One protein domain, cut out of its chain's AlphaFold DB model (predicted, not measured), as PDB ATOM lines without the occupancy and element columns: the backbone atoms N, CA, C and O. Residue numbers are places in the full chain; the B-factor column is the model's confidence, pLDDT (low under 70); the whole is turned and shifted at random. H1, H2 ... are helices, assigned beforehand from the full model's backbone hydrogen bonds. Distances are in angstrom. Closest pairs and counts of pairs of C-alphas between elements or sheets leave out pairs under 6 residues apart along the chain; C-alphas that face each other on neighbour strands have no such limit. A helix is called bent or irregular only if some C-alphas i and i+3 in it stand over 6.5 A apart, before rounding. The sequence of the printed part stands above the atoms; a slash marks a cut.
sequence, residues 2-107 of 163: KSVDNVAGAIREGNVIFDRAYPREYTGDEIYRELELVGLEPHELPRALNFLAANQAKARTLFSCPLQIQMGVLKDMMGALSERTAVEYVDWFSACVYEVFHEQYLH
ATOM      1  N   LYS A   2      18.163 -46.375 -62.717       59.38
ATOM      2  CA  LYS A   2      17.885 -45.174 -61.885       59.38
ATOM      3  C   LYS A   2      16.495 -44.520 -62.041       59.38
ATOM      4  O   LYS A   2      16.087 -43.733 -61.196       59.38
ATOM      5  N   SER A   3      15.777 -44.798 -63.130       61.09
ATOM      6  CA  SER A   3      14.473 -44.173 -63.411       61.09
ATOM      7  C   SER A   3      13.326 -44.785 -62.606       61.09
ATOM      8  O   SER A   3      12.363 -44.085 -62.321       61.09
ATOM      9  N   VAL A   4      13.414 -46.069 -62.250       64.44
ATOM     10  CA  VAL A   4      12.350 -46.771 -61.513       64.44
ATOM     11  C   VAL A   4      12.432 -46.436 -60.022       64.44
ATOM     12  O   VAL A   4      11.407 -46.200 -59.390       64.44
ATOM     13  N   ASP A   5      13.649 -46.292 -59.491       71.50
ATOM     14  CA  ASP A   5      13.894 -45.871 -58.105       71.50
ATOM     15  C   ASP A   5      13.371 -44.452 -57.826       71.50
ATOM     16  O   ASP A   5      12.859 -44.174 -56.742       71.50
ATOM     17  N   ASN A   6      13.444 -43.566 -58.827       76.62
ATOM     18  CA  ASN A   6      12.941 -42.195 -58.736       76.62
ATOM     19  C   ASN A   6      11.402 -42.147 -58.700       76.62
ATOM     20  O   ASN A   6      10.812 -41.418 -57.908       76.62
ATOM     21  N   VAL A   7      10.746 -42.990 -59.504       81.06
ATOM     22  CA  VAL A   7       9.281 -43.131 -59.496       81.06
ATOM     23  C   VAL A   7       8.804 -43.734 -58.173       81.06
ATOM     24  O   VAL A   7       7.865 -43.223 -57.572       81.06
ATOM     25  N   ALA A   8       9.486 -44.764 -57.662       83.44
ATOM     26  CA  ALA A   8       9.177 -45.344 -56.355       83.44
ATOM     27  C   ALA A   8       9.368 -44.333 -55.206       83.44
ATOM     28  O   ALA A   8       8.585 -44.321 -54.256       83.44
ATOM     29  N   GLY A   9      10.384 -43.467 -55.296       85.25
ATOM     30  CA  GLY A   9      10.585 -42.343 -54.380       85.25
ATOM     31  C   GLY A   9       9.410 -41.366 -54.384       85.25
ATOM     32  O   GLY A   9       8.813 -41.143 -53.333       85.25
ATOM     33  N   ALA A  10       9.029 -40.874 -55.563       84.19
ATOM     34  CA  ALA A  10       7.928 -39.925 -55.727       84.19
ATOM     35  C   ALA A  10       6.575 -40.490 -55.258       84.19
ATOM     36  O   ALA A  10       5.786 -39.778 -54.641       84.19
ATOM     37  N   ILE A  11       6.316 -41.780 -55.498       84.00
ATOM     38  CA  ILE A  11       5.095 -42.450 -55.024       84.00
ATOM     39  C   ILE A  11       5.071 -42.518 -53.494       84.00
ATOM     40  O   ILE A  11       4.053 -42.203 -52.888       84.00
ATOM     41  N   ARG A  12       6.185 -42.891 -52.847       82.62
ATOM     42  CA  ARG A  12       6.257 -42.928 -51.376       82.62
ATOM     43  C   ARG A  12       6.013 -41.555 -50.765       82.62
ATOM     44  O   ARG A  12       5.264 -41.443 -49.802       82.62
ATOM     45  N   GLU A  13       6.628 -40.525 -51.329       83.25
ATOM     46  CA  GLU A  13       6.499 -39.154 -50.840       83.25
ATOM     47  C   GLU A  13       5.070 -38.623 -51.033       83.25
ATOM     48  O   GLU A  13       4.488 -38.051 -50.111       83.25
ATOM     49  N   GLY A  14       4.456 -38.925 -52.182       72.00
ATOM     50  CA  GLY A  14       3.044 -38.651 -52.449       72.00
ATOM     51  C   GLY A  14       2.101 -39.357 -51.472       72.00
ATOM     52  O   GLY A  14       1.183 -38.723 -50.958       72.00
ATOM     53  N   ASN A  15       2.361 -40.626 -51.147       75.44
ATOM     54  CA  ASN A  15       1.561 -41.384 -50.181       75.44
ATOM     55  C   ASN A  15       1.659 -40.792 -48.768       75.44
ATOM     56  O   ASN A  15       0.642 -40.633 -48.105       75.44
ATOM     57  N   VAL A  16       2.851 -40.365 -48.331       77.25
ATOM     58  CA  VAL A  16       3.030 -39.700 -47.025       77.25
ATOM     59  C   VAL A  16       2.252 -38.384 -46.944       77.25
ATOM     60  O   VAL A  16       1.691 -38.055 -45.899       77.25
ATOM     61  N   ILE A  17       2.217 -37.607 -48.030       73.69
ATOM     62  CA  ILE A  17       1.439 -36.361 -48.092       73.69
ATOM     63  C   ILE A  17      -0.061 -36.670 -48.076       73.69
ATOM     64  O   ILE A  17      -0.814 -36.011 -47.359       73.69
ATOM     65  N   PHE A  18      -0.482 -37.682 -48.833       68.94
ATOM     66  CA  PHE A  18      -1.871 -38.114 -48.912       68.94
ATOM     67  C   PHE A  18      -2.395 -38.603 -47.555       68.94
ATOM     68  O   PHE A  18      -3.438 -38.130 -47.114       68.94
ATOM     69  N   ASP A  19      -1.628 -39.430 -46.840       68.25
ATOM     70  CA  ASP A  19      -1.985 -39.936 -45.507       68.25
ATOM     71  C   ASP A  19      -2.113 -38.814 -44.463       68.25
ATOM     72  O   ASP A  19      -2.914 -38.897 -43.530       68.25
ATOM     73  N   ARG A  20      -1.338 -37.732 -44.617       69.75
ATOM     74  CA  ARG A  20      -1.428 -36.544 -43.751       69.75
ATOM     75  C   ARG A  20      -2.626 -35.660 -44.085       69.75
ATOM     76  O   ARG A  20      -3.211 -35.075 -43.178       69.75
ATOM     77  N   ALA A  21      -2.957 -35.526 -45.367       70.19
ATOM     78  CA  ALA A  21      -4.061 -34.691 -45.832       70.19
ATOM     79  C   ALA A  21      -5.429 -35.366 -45.636       70.19
ATOM     80  O   ALA A  21      -6.415 -34.682 -45.366       70.19
ATOM     81  N   TYR A  22      -5.473 -36.698 -45.730       69.69
ATOM     82  CA  TYR A  22      -6.685 -37.507 -45.644       69.69
ATOM     83  C   TYR A  22      -6.472 -38.660 -44.659       69.69
ATOM     84  O   TYR A  22      -6.113 -39.769 -45.056       69.69
ATOM     85  N   PRO A  23      -6.691 -38.415 -43.356       71.25
ATOM     86  CA  PRO A  23      -6.561 -39.452 -42.346       71.25
ATOM     87  C   PRO A  23      -7.504 -40.617 -42.657       71.25
ATOM     88  O   PRO A  23      -8.702 -40.396 -42.841       71.25
ATOM     89  N   ARG A  24      -6.985 -41.852 -42.661       77.75
ATOM     90  CA  ARG A  24      -7.775 -43.068 -42.915       77.75
ATOM     91  C   ARG A  24      -9.045 -43.094 -42.062       77.75
ATOM     92  O   ARG A  24      -8.981 -42.949 -40.841       77.75
ATOM     93  N   GLU A  25     -10.189 -43.315 -42.690       85.25
ATOM     94  CA  GLU A  25     -11.445 -43.594 -41.997       85.25
ATOM     95  C   GLU A  25     -11.694 -45.099 -41.991       85.25
ATOM     96  O   GLU A  25     -11.468 -45.775 -42.992       85.25
ATOM     97  N   TYR A  26     -12.114 -45.616 -40.842       86.25
ATOM     98  CA  TYR A  26     -12.468 -47.012 -40.656       86.25
ATOM     99  C   TYR A  26     -13.972 -47.172 -40.854       86.25
ATOM    100  O   TYR A  26     -14.787 -46.528 -40.183       86.25
ATOM    101  N   THR A  27     -14.338 -48.069 -41.759       88.69
ATOM    102  CA  THR A  27     -15.720 -48.524 -41.929       88.69
ATOM    103  C   THR A  27     -16.158 -49.379 -40.737       88.69
ATOM    104  O   THR A  27     -15.329 -49.964 -40.041       88.69
ATOM    105  N   GLY A  28     -17.469 -49.496 -40.498       85.19
ATOM    106  CA  GLY A  28     -17.995 -50.314 -39.394       85.19
ATOM    107  C   GLY A  28     -17.514 -51.772 -39.436       85.19
ATOM    108  O   GLY A  28     -17.145 -52.321 -38.401       85.19
ATOM    109  N   ASP A  29     -17.425 -52.356 -40.633       88.50
ATOM    110  CA  ASP A  29     -16.951 -53.731 -40.840       88.50
ATOM    111  C   ASP A  29     -15.444 -53.894 -40.602       88.50
ATOM    112  O   ASP A  29     -14.987 -54.974 -40.220       88.50
ATOM    113  N   GLU A  30     -14.647 -52.854 -40.860       89.81
ATOM    114  CA  GLU A  30     -13.226 -52.848 -40.497       89.81
ATOM    115  C   GLU A  30     -13.065 -52.751 -38.981       89.81
ATOM    116  O   GLU A  30     -12.328 -53.543 -38.404       89.81
ATOM    117  N   ILE A  31     -13.804 -51.846 -38.327       91.06
ATOM    118  CA  ILE A  31     -13.788 -51.708 -36.863       91.06
ATOM    119  C   ILE A  31     -14.178 -53.033 -36.201       91.06
ATOM    120  O   ILE A  31     -13.522 -53.453 -35.255       91.06
ATOM    121  N   TYR A  32     -15.215 -53.709 -36.701       88.38
ATOM    122  CA  TYR A  32     -15.659 -54.997 -36.170       88.38
ATOM    123  C   TYR A  32     -14.563 -56.064 -36.234       88.38
ATOM    124  O   TYR A  32     -14.245 -56.673 -35.215       88.38
ATOM    125  N   ARG A  33     -13.948 -56.250 -37.410       90.00
ATOM    126  CA  ARG A  33     -12.891 -57.253 -37.613       90.00
ATOM    127  C   ARG A  33     -11.668 -57.001 -36.741       90.00
ATOM    128  O   ARG A  33     -11.114 -57.942 -36.190       90.00
ATOM    129  N   GLU A  34     -11.259 -55.744 -36.598       90.31
ATOM    130  CA  GLU A  34     -10.146 -55.393 -35.715       90.31
ATOM    131  C   GLU A  34     -10.509 -55.650 -34.241       90.31
ATOM    132  O   GLU A  34      -9.722 -56.236 -33.506       90.31
ATOM    133  N   LEU A  35     -11.727 -55.300 -33.803       89.12
ATOM    134  CA  LEU A  35     -12.183 -55.536 -32.426       89.12
ATOM    135  C   LEU A  35     -12.324 -57.023 -32.061       89.12
ATOM    136  O   LEU A  35     -12.122 -57.370 -30.897       89.12
ATOM    137  N   GLU A  36     -12.638 -57.903 -33.017       86.25
ATOM    138  CA  GLU A  36     -12.618 -59.358 -32.792       86.25
ATOM    139  C   GLU A  36     -11.219 -59.850 -32.395       86.25
ATOM    140  O   GLU A  36     -11.093 -60.706 -31.520       86.25
ATOM    141  N   LEU A  37     -10.165 -59.271 -32.980       86.06
ATOM    142  CA  LEU A  37      -8.778 -59.618 -32.658       86.06
ATOM    143  C   LEU A  37      -8.372 -59.140 -31.260       86.06
ATOM    144  O   LEU A  37      -7.522 -59.760 -30.623       86.06
ATOM    145  N   VAL A  38      -8.979 -58.053 -30.775       85.31
ATOM    146  CA  VAL A  38      -8.704 -57.482 -29.447       85.31
ATOM    147  C   VAL A  38      -9.187 -58.410 -28.323       85.31
ATOM    148  O   VAL A  38      -8.674 -58.326 -27.211       85.31
ATOM    149  N   GLY A  39     -10.130 -59.322 -28.598       80.88
ATOM    150  CA  GLY A  39     -10.613 -60.305 -27.622       80.88
ATOM    151  C   GLY A  39     -11.582 -59.721 -26.590       80.88
ATOM    152  O   GLY A  39     -11.505 -60.052 -25.409       80.88
ATOM    153  N   LEU A  40     -12.458 -58.803 -27.014       81.75
ATOM    154  CA  LEU A  40     -13.496 -58.230 -26.152       81.75
ATOM    155  C   LEU A  40     -14.523 -59.279 -25.730       81.75
ATOM    156  O   LEU A  40     -14.911 -60.143 -26.516       81.75
ATOM    157  N   GLU A  41     -15.049 -59.123 -24.517       81.81
ATOM    158  CA  GLU A  41     -16.223 -59.883 -24.108       81.81
ATOM    159  C   GLU A  41     -17.421 -59.546 -25.022       81.81
ATOM    160  O   GLU A  41     -17.623 -58.373 -25.365       81.81
ATOM    161  N   PRO A  42     -18.280 -60.521 -25.384       83.75
ATOM    162  CA  PRO A  42     -19.357 -60.311 -26.361       83.75
ATOM    163  C   PRO A  42     -20.313 -59.155 -26.032       83.75
ATOM    164  O   PRO A  42     -20.892 -58.544 -26.927       83.75
ATOM    165  N   HIS A  43     -20.480 -58.837 -24.747       82.56
ATOM    166  CA  HIS A  43     -21.340 -57.752 -24.276       82.56
ATOM    167  C   HIS A  43     -20.673 -56.363 -24.344       82.56
ATOM    168  O   HIS A  43     -21.376 -55.353 -24.384       82.56
ATOM    169  N   GLU A  44     -19.337 -56.287 -24.379       81.94
ATOM    170  CA  GLU A  44     -18.582 -55.031 -24.515       81.94
ATOM    171  C   GLU A  44     -18.482 -54.588 -25.985       81.94
ATOM    172  O   GLU A  44     -18.403 -53.390 -26.282       81.94
ATOM    173  N   LEU A  45     -18.545 -55.546 -26.914       85.81
ATOM    174  CA  LEU A  45     -18.317 -55.337 -28.342       85.81
ATOM    175  C   LEU A  45     -19.280 -54.322 -28.999       85.81
ATOM    176  O   LEU A  45     -18.787 -53.404 -29.659       85.81
ATOM    177  N   PRO A  46     -20.613 -54.356 -28.780       84.56
ATOM    178  CA  PRO A  46     -21.515 -53.346 -29.343       84.56
ATOM    179  C   PRO A  46     -21.209 -51.924 -28.854       84.56
ATOM    180  O   PRO A  46     -21.353 -50.952 -29.595       84.56
ATOM    181  N   ARG A  47     -20.765 -51.790 -27.597       85.56
ATOM    182  CA  ARG A  47     -20.425 -50.496 -26.995       85.56
ATOM    183  C   ARG A  47     -19.130 -49.942 -27.585       85.56
ATOM    184  O   ARG A  47     -19.087 -48.765 -27.937       85.56
ATOM    185  N   ALA A  48     -18.104 -50.784 -27.708       89.12
ATOM    186  CA  ALA A  48     -16.827 -50.426 -28.319       89.12
ATOM    187  C   ALA A  48     -16.989 -50.040 -29.793       89.12
ATOM    188  O   ALA A  48     -16.486 -49.001 -30.222       89.12
ATOM    189  N   LEU A  49     -17.763 -50.824 -30.544       89.25
ATOM    190  CA  LEU A  49     -18.024 -50.574 -31.956       89.25
ATOM    191  C   LEU A  49     -18.732 -49.232 -32.175       89.25
ATOM    192  O   LEU A  49     -18.251 -48.414 -32.955       89.25
ATOM    193  N   ASN A  50     -19.811 -48.954 -31.434       87.69
ATOM    194  CA  ASN A  50     -20.508 -47.666 -31.513       87.69
ATOM    195  C   ASN A  50     -19.596 -46.487 -31.145       87.69
ATOM    196  O   ASN A  50     -19.629 -45.440 -31.792       87.69
ATOM    197  N   PHE A  51     -18.761 -46.653 -30.117       89.06
ATOM    198  CA  PHE A  51     -17.831 -45.622 -29.671       89.06
ATOM    199  C   PHE A  51     -16.778 -45.280 -30.734       89.06
ATOM    200  O   PHE A  51     -16.553 -44.098 -31.006       89.06
ATOM    201  N   LEU A  52     -16.150 -46.291 -31.341       91.19
ATOM    202  CA  LEU A  52     -15.120 -46.100 -32.363       91.19
ATOM    203  C   LEU A  52     -15.706 -45.631 -33.696       91.19
ATOM    204  O   LEU A  52     -15.135 -44.739 -34.319       91.19
ATOM    205  N   ALA A  53     -16.873 -46.148 -34.093       88.19
ATOM    206  CA  ALA A  53     -17.571 -45.702 -35.298       88.19
ATOM    207  C   ALA A  53     -17.918 -44.206 -35.229       88.19
ATOM    208  O   ALA A  53     -17.762 -43.488 -36.217       88.19
ATOM    209  N   ALA A  54     -18.307 -43.719 -34.044       86.25
ATOM    210  CA  ALA A  54     -18.557 -42.302 -33.789       86.25
ATOM    211  C   ALA A  54     -17.274 -41.456 -33.642       86.25
ATOM    212  O   ALA A  54     -17.344 -40.231 -33.710       86.25
ATOM    213  N   ASN A  55     -16.104 -42.075 -33.429       87.62
ATOM    214  CA  ASN A  55     -14.840 -41.389 -33.153       87.62
ATOM    215  C   ASN A  55     -13.689 -41.953 -33.998       87.62
ATOM    216  O   ASN A  55     -12.778 -42.607 -33.488       87.62
ATOM    217  N   GLN A  56     -13.676 -41.611 -35.285       87.00
ATOM    218  CA  GLN A  56     -12.670 -42.078 -36.247       87.00
ATOM    219  C   GLN A  56     -11.225 -41.752 -35.837       87.00
ATOM    220  O   GLN A  56     -10.318 -42.552 -36.047       87.00
ATOM    221  N   ALA A  57     -10.995 -40.611 -35.180       84.81
ATOM    222  CA  ALA A  57      -9.679 -40.276 -34.637       84.81
ATOM    223  C   ALA A  57      -9.221 -41.270 -33.553       84.81
ATOM    224  O   ALA A  57      -8.059 -41.659 -33.536       84.81
ATOM    225  N   LYS A  58     -10.135 -41.724 -32.684       87.50
ATOM    226  CA  LYS A  58      -9.834 -42.722 -31.649       87.50
ATOM    227  C   LYS A  58      -9.637 -44.112 -32.250       87.50
ATOM    228  O   LYS A  58      -8.732 -44.812 -31.817       87.50
ATOM    229  N   ALA A  59     -10.412 -44.468 -33.278       89.19
ATOM    230  CA  ALA A  59     -10.214 -45.701 -34.041       89.19
ATOM    231  C   ALA A  59      -8.810 -45.760 -34.659       89.19
ATOM    232  O   ALA A  59      -8.093 -46.734 -34.449       89.19
ATOM    233  N   ARG A  60      -8.361 -44.684 -35.323       89.44
ATOM    234  CA  ARG A  60      -6.986 -44.586 -35.846       89.44
ATOM    235  C   ARG A  60      -5.946 -44.770 -34.752       89.44
ATOM    236  O   ARG A  60      -5.030 -45.564 -34.929       89.44
ATOM    237  N   THR A  61      -6.082 -44.053 -33.637       86.69
ATOM    238  CA  THR A  61      -5.122 -44.150 -32.531       86.69
ATOM    239  C   THR A  61      -5.065 -45.568 -31.971       86.69
ATOM    240  O   THR A  61      -3.975 -46.095 -31.794       86.69
ATOM    241  N   LEU A  62      -6.221 -46.198 -31.747       90.25
ATOM    242  CA  LEU A  62      -6.310 -47.558 -31.228       90.25
ATOM    243  C   LEU A  62      -5.660 -48.573 -32.174       90.25
ATOM    244  O   LEU A  62      -4.782 -49.321 -31.763       90.25
ATOM    245  N   PHE A  63      -6.057 -48.576 -33.446       89.19
ATOM    246  CA  PHE A  63      -5.592 -49.568 -34.417       89.19
ATOM    247  C   PHE A  63      -4.175 -49.300 -34.942       89.19
ATOM    248  O   PHE A  63      -3.617 -50.126 -35.655       89.19
ATOM    249  N   SER A  64      -3.568 -48.167 -34.573       86.06
ATOM    250  CA  SER A  64      -2.135 -47.921 -34.782       86.06
ATOM    251  C   SER A  64      -1.261 -48.585 -33.710       86.06
ATOM    252  O   SER A  64      -0.051 -48.701 -33.893       86.06
ATOM    253  N   CYS A  65      -1.845 -48.997 -32.583       82.88
ATOM    254  CA  CYS A  65      -1.129 -49.661 -31.502       82.88
ATOM    255  C   CYS A  65      -0.971 -51.171 -31.768       82.88
ATOM    256  O   CYS A  65      -1.852 -51.772 -32.387       82.88
ATOM    257  N   PRO A  66       0.092 -51.819 -31.250       87.56
ATOM    258  CA  PRO A  66       0.203 -53.277 -31.249       87.56
ATOM    259  C   PRO A  66      -1.005 -53.944 -30.581       87.56
ATOM    260  O   PRO A  66      -1.488 -53.462 -29.554       87.56
ATOM    261  N   LEU A  67      -1.471 -55.066 -31.141       85.38
ATOM    262  CA  LEU A  67      -2.686 -55.772 -30.707       85.38
ATOM    263  C   LEU A  67      -2.705 -56.054 -29.194       85.38
ATOM    264  O   LEU A  67      -3.741 -55.929 -28.547       85.38
ATOM    265  N   GLN A  68      -1.537 -56.353 -28.625       81.88
ATOM    266  CA  GLN A  68      -1.327 -56.672 -27.213       81.88
ATOM    267  C   GLN A  68      -1.812 -55.562 -26.270       81.88
ATOM    268  O   GLN A  68      -2.295 -55.853 -25.179       81.88
ATOM    269  N   ILE A  69      -1.711 -54.294 -26.686       84.69
ATOM    270  CA  ILE A  69      -2.067 -53.142 -25.844       84.69
ATOM    271  C   ILE A  69      -3.418 -52.517 -26.214       84.69
ATOM    272  O   ILE A  69      -3.950 -51.716 -25.442       84.69
ATOM    273  N   GLN A  70      -4.007 -52.891 -27.357       88.88
ATOM    274  CA  GLN A  70      -5.250 -52.294 -27.858       88.88
ATOM    275  C   GLN A  70      -6.402 -52.420 -26.854       88.88
ATOM    276  O   GLN A  70      -7.121 -51.450 -26.628       88.88
ATOM    277  N   MET A  71      -6.548 -53.560 -26.172       86.69
ATOM    278  CA  MET A  71      -7.602 -53.748 -25.164       86.69
ATOM    279  C   MET A  71      -7.525 -52.706 -24.037       86.69
ATOM    280  O   MET A  71      -8.540 -52.127 -23.647       86.69
ATOM    281  N   GLY A  72      -6.318 -52.451 -23.524       83.00
ATOM    282  CA  GLY A  72      -6.094 -51.452 -22.480       83.00
ATOM    283  C   GLY A  72      -6.425 -50.047 -22.973       83.00
ATOM    284  O   GLY A  72      -7.244 -49.358 -22.373       83.00
ATOM    285  N   VAL A  73      -5.883 -49.680 -24.137       86.75
ATOM    286  CA  VAL A  73      -6.114 -48.373 -24.771       86.75
ATOM    287  C   VAL A  73      -7.604 -48.133 -25.038       86.75
ATOM    288  O   VAL A  73      -8.114 -47.036 -24.809       86.75
ATOM    289  N   LEU A  74      -8.329 -49.150 -25.505       88.88
ATOM    290  CA  LEU A  74      -9.759 -49.059 -25.780       88.88
ATOM    291  C   LEU A  74     -10.565 -48.824 -24.500       88.88
ATOM    292  O   LEU A  74     -11.399 -47.915 -24.464       88.88
ATOM    293  N   LYS A  75     -10.303 -49.605 -23.444       85.44
ATOM    294  CA  LYS A  75     -10.959 -49.430 -22.136       85.44
ATOM    295  C   LYS A  75     -10.700 -48.036 -21.573       85.44
ATOM    296  O   LYS A  75     -11.621 -47.404 -21.045       85.44
ATOM    297  N   ASP A  76      -9.498 -47.521 -21.797       80.75
ATOM    298  CA  ASP A  76      -9.114 -46.186 -21.378       80.75
ATOM    299  C   ASP A  76      -9.874 -45.089 -22.120       80.75
ATOM    300  O   ASP A  76     -10.500 -44.216 -21.513       80.75
ATOM    301  N   MET A  77      -9.907 -45.180 -23.449       85.25
ATOM    302  CA  MET A  77     -10.648 -44.256 -24.302       85.25
ATOM    303  C   MET A  77     -12.151 -44.238 -24.000       85.25
ATOM    304  O   MET A  77     -12.781 -43.181 -24.125       85.25
ATOM    305  N   MET A  78     -12.719 -45.394 -23.643       83.75
ATOM    306  CA  MET A  78     -14.142 -45.587 -23.355       83.75
ATOM    307  C   MET A  78     -14.556 -45.164 -21.937       83.75
ATOM    308  O   MET A  78     -15.754 -45.152 -21.643       83.75
ATOM    309  N   GLY A  79     -13.609 -44.774 -21.078       68.06
ATOM    310  CA  GLY A  79     -13.908 -44.231 -19.752       68.06
ATOM    311  C   GLY A  79     -13.927 -45.249 -18.609       68.06
ATOM    312  O   GLY A  79     -14.441 -44.918 -17.548       68.06
ATOM    313  N   ALA A  80     -13.321 -46.435 -18.754       57.19
ATOM    314  CA  ALA A  80     -13.032 -47.310 -17.599       57.19
ATOM    315  C   ALA A  80     -11.982 -46.705 -16.635       57.19
ATOM    316  O   ALA A  80     -11.685 -47.235 -15.570       57.19
ATOM    317  N   LEU A  81     -11.418 -45.570 -17.027       51.00
ATOM    318  CA  LEU A  81     -10.368 -44.839 -16.348       51.00
ATOM    319  C   LEU A  81     -10.835 -43.926 -15.207       51.00
ATOM    320  O   LEU A  81      -9.988 -43.426 -14.467       51.00
ATOM    321  N   SER A  82     -12.143 -43.699 -15.034       50.12
ATOM    322  CA  SER A  82     -12.623 -42.924 -13.878       50.12
ATOM    323  C   SER A  82     -12.590 -43.716 -12.569       50.12
ATOM    324  O   SER A  82     -12.720 -43.112 -11.510       50.12
ATOM    325  N   GLU A  83     -12.437 -45.043 -12.630       54.66
ATOM    326  CA  GLU A  83     -12.414 -45.926 -11.454       54.66
ATOM    327  C   GLU A  83     -11.015 -46.440 -11.083       54.66
ATOM    328  O   GLU A  83     -10.856 -47.009 -10.005       54.66
ATOM    329  N   ARG A  84      -9.990 -46.223 -11.922       57.94
ATOM    330  CA  ARG A  84      -8.621 -46.680 -11.635       57.94
ATOM    331  C   ARG A  84      -7.845 -45.676 -10.792       57.94
ATOM    332  O   ARG A  84      -7.872 -44.470 -11.044       57.94
ATOM    333  N   THR A  85      -7.119 -46.172  -9.797       63.31
ATOM    334  CA  THR A  85      -6.224 -45.350  -8.973       63.31
ATOM    335  C   THR A  85      -4.999 -44.914  -9.782       63.31
ATOM    336  O   THR A  85      -4.586 -45.594 -10.717       63.31
ATOM    337  N   ALA A  86      -4.369 -43.792  -9.415       68.56
ATOM    338  CA  ALA A  86      -3.170 -43.287 -10.099       68.56
ATOM    339  C   ALA A  86      -2.030 -44.327 -10.207       68.56
ATOM    340  O   ALA A  86      -1.221 -44.254 -11.126       68.56
ATOM    341  N   VAL A  87      -1.985 -45.306  -9.299       73.25
ATOM    342  CA  VAL A  87      -1.017 -46.412  -9.319       73.25
ATOM    343  C   VAL A  87      -1.274 -47.353 -10.498       73.25
ATOM    344  O   VAL A  87      -0.361 -47.635 -11.265       73.25
ATOM    345  N   GLU A  88      -2.525 -47.760 -10.712       64.25
ATOM    346  CA  GLU A  88      -2.901 -48.679 -11.796       64.25
ATOM    347  C   GLU A  88      -2.647 -48.073 -13.184       64.25
ATOM    348  O   GLU A  88      -2.322 -48.786 -14.133       64.25
ATOM    349  N   TYR A  89      -2.747 -46.746 -13.302       65.31
ATOM    350  CA  TYR A  89      -2.353 -46.020 -14.511       65.31
ATOM    351  C   TYR A  89      -0.863 -46.124 -14.798       65.31
ATOM    352  O   TYR A  89      -0.469 -46.362 -15.939       65.31
ATOM    353  N   VAL A  90      -0.037 -45.894 -13.778       76.81
ATOM    354  CA  VAL A  90       1.418 -45.938 -13.924       76.81
ATOM    355  C   VAL A  90       1.861 -47.358 -14.253       76.81
ATOM    356  O   VAL A  90       2.681 -47.529 -15.154       76.81
ATOM    357  N   ASP A  91       1.276 -48.366 -13.607       74.94
ATOM    358  CA  ASP A  91       1.572 -49.772 -13.884       74.94
ATOM    359  C   ASP A  91       1.213 -50.147 -15.325       74.94
ATOM    360  O   ASP A  91       2.036 -50.705 -16.054       74.94
ATOM    361  N   TRP A  92       0.013 -49.782 -15.779       72.69
ATOM    362  CA  TRP A  92      -0.425 -50.069 -17.143       72.69
ATOM    363  C   TRP A  92       0.396 -49.324 -18.202       72.69
ATOM    364  O   TRP A  92       0.818 -49.921 -19.196       72.69
ATOM    365  N   PHE A  93       0.662 -48.032 -17.990       76.31
ATOM    366  CA  PHE A  93       1.505 -47.241 -18.886       76.31
ATOM    367  C   PHE A  93       2.907 -47.849 -18.987       76.31
ATOM    368  O   PHE A  93       3.430 -48.017 -20.088       76.31
ATOM    369  N   SER A  94       3.488 -48.236 -17.849       77.56
ATOM    370  CA  SER A  94       4.805 -48.873 -17.796       77.56
ATOM    371  C   SER A  94       4.816 -50.206 -18.542       77.56
ATOM    372  O   SER A  94       5.746 -50.464 -19.304       77.56
ATOM    373  N   ALA A  95       3.764 -51.019 -18.398       77.56
ATOM    374  CA  ALA A  95       3.607 -52.258 -19.155       77.56
ATOM    375  C   ALA A  95       3.519 -52.000 -20.668       77.56
ATOM    376  O   ALA A  95       4.195 -52.668 -21.443       77.56
ATOM    377  N   CYS A  96       2.763 -50.987 -21.106       76.25
ATOM    378  CA  CYS A  96       2.679 -50.631 -22.525       76.25
ATOM    379  C   CYS A  96       4.020 -50.152 -23.088       76.25
ATOM    380  O   CYS A  96       4.415 -50.561 -24.179       76.25
ATOM    381  N   VAL A  97       4.732 -49.299 -22.348       79.88
ATOM    382  CA  VAL A  97       6.074 -48.843 -22.733       79.88
ATOM    383  C   VAL A  97       7.025 -50.032 -22.835       79.88
ATOM    384  O   VAL A  97       7.789 -50.116 -23.794       79.88
ATOM    385  N   TYR A  98       6.957 -50.973 -21.894       80.50
ATOM    386  CA  TYR A  98       7.752 -52.192 -21.952       80.50
ATOM    387  C   TYR A  98       7.441 -52.997 -23.219       80.50
ATOM    388  O   TYR A  98       8.332 -53.196 -24.037       80.50
ATOM    389  N   GLU A  99       6.187 -53.373 -23.459       78.31
ATOM    390  CA  GLU A  99       5.802 -54.167 -24.635       78.31
ATOM    391  C   GLU A  99       6.258 -53.532 -25.958       78.31
ATOM    392  O   GLU A  99       6.812 -54.217 -26.814       78.31
ATOM    393  N   VAL A 100       6.114 -52.212 -26.108       81.75
ATOM    394  CA  VAL A 100       6.466 -51.510 -27.353       81.75
ATOM    395  C   VAL A 100       7.978 -51.347 -27.534       81.75
ATOM    396  O   VAL A 100       8.479 -51.437 -28.655       81.75
ATOM    397  N   PHE A 101       8.714 -51.066 -26.459       81.81
ATOM    398  CA  PHE A 101      10.095 -50.591 -26.560       81.81
ATOM    399  C   PHE A 101      11.140 -51.567 -26.016       81.81
ATOM    400  O   PHE A 101      12.335 -51.298 -26.168       81.81
ATOM    401  N   HIS A 102      10.744 -52.686 -25.401       84.31
ATOM    402  CA  HIS A 102      11.694 -53.540 -24.691       84.31
ATOM    403  C   HIS A 102      12.786 -54.125 -25.585       84.31
ATOM    404  O   HIS A 102      13.948 -54.123 -25.183       84.31
ATOM    405  N   GLU A 103      12.455 -54.546 -26.807       81.25
ATOM    406  CA  GLU A 103      13.442 -55.115 -27.732       81.25
ATOM    407  C   GLU A 103      14.482 -54.092 -28.206       81.25
ATOM    408  O   GLU A 103      15.640 -54.445 -28.421       81.25
ATOM    409  N   GLN A 104      14.085 -52.826 -28.371       80.19
ATOM    410  CA  GLN A 104      14.947 -51.784 -28.940       80.19
ATOM    411  C   GLN A 104      15.705 -50.981 -27.880       80.19
ATOM    412  O   GLN A 104      16.844 -50.583 -28.108       80.19
ATOM    413  N   TYR A 105      15.073 -50.710 -26.735       78.62
ATOM    414  CA  TYR A 105      15.578 -49.736 -25.764       78.62
ATOM    415  C   TYR A 105      15.735 -50.299 -24.352       78.62
ATOM    416  O   TYR A 105      16.585 -49.804 -23.617       78.62
ATOM    417  N   LEU A 106      14.974 -51.333 -23.967       81.19
ATOM    418  CA  LEU A 106      15.080 -51.944 -22.627       81.19
ATOM    419  C   LEU A 106      15.879 -53.252 -22.621       81.19
ATOM    420  O   LEU A 106      15.881 -53.986 -21.634       81.19
ATOM    421  N   HIS A 107      16.592 -53.543 -23.706       82.56
ATOM    422  CA  HIS A 107      17.574 -54.615 -23.748       82.56
ATOM    423  C   HIS A 107      18.892 -54.214 -23.068       82.56
ATOM    424  O   HIS A 107      19.210 -53.034 -22.894       82.56
TER     425      HIS A 107
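AT A GLANCE: This is residues 2 to 107 of the 163 residues of an uncharacterized protein of Lactuca saligna (UniProt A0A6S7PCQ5). Look for a small knot of four short helices, H2 to H5, packed mostly crosswise, with one long helix, H1, sticking out as a free arm and a second long helix, H6, on the far side of H5. The arm, residues 2 to 22, makes much of the length, and H6 is set off from H2, H3 and H4. The printed part has 106 residues with six named helices, H1 to H6 in chain order, and no named strand; the class is all helix. The whole is loose, with a radius of gyration of the C-alphas of 17.7 A and spans of 58 by 39 by 21 A.

IN THESE COORDINATES: Find C-alpha 2 at (17.885, -45.174, -61.885); from there H1, residues 2 to 21, runs 29.1 A to C-alpha 21 at (-4.061, -34.691, -45.832). Next come H2, residues 28 to 38, 15.4 A long, H3, residues 45 to 54, 14.1 A, and H4, residues 56 to 63, 10.5 A. H5, residues 67 to 77, spans 15.4 A and is irregular: C-alphas 68 and 71 are 7.2 A apart. H6, residues 86 to 101, runs 22.4 A and ends at C-alpha 101, (10.095, -50.591, -26.560).

HOW THE PARTS SIT: Start at H5, the hub, which touches H2, H4 and H6. Its closest C-alphas to H2 are Met 71 and Val 38, 5.8 A apart, at a steep tilt of 66 degrees, opposite ways. H4 and H5 form a helical hairpin, with C-alphas 62 and 70 closest at 5.9 A and a tilt of 36 degrees, only just steep. H5 and H6 form another and only just touch, with 3 pairs of C-alphas within 8 A; residues 92 to 99 of H6 alone take part, and C-alphas 69 and 96 are closest at 6.3 A. H2 touches H3 at Gly 28 and Ala 53, their closest C-alphas, 6.2 A apart, at a steep tilt of 48 degrees. H3 and H4 only just touch, with 3 pairs within 8 A, and only at the corner by their link. H1 is apart from the other five helices. Each O i to N i+4 pair is within hydrogen-bond range in H3, H4 and H6; the figures are 15 of 16 in H1, 6 of 7 in H2 and 5 of 7 in H5.

THE WHOLE: The C-alphas of Lys 2 and Glu 83 are the two farthest apart, at 58.8 A. The printed part has no cut, and no link is long. Mean pLDDT of the printed part is 80.0; look for values under 70 at residues 2 to 4, 18 to 20, 22, 79 to 86 and 88 to 89.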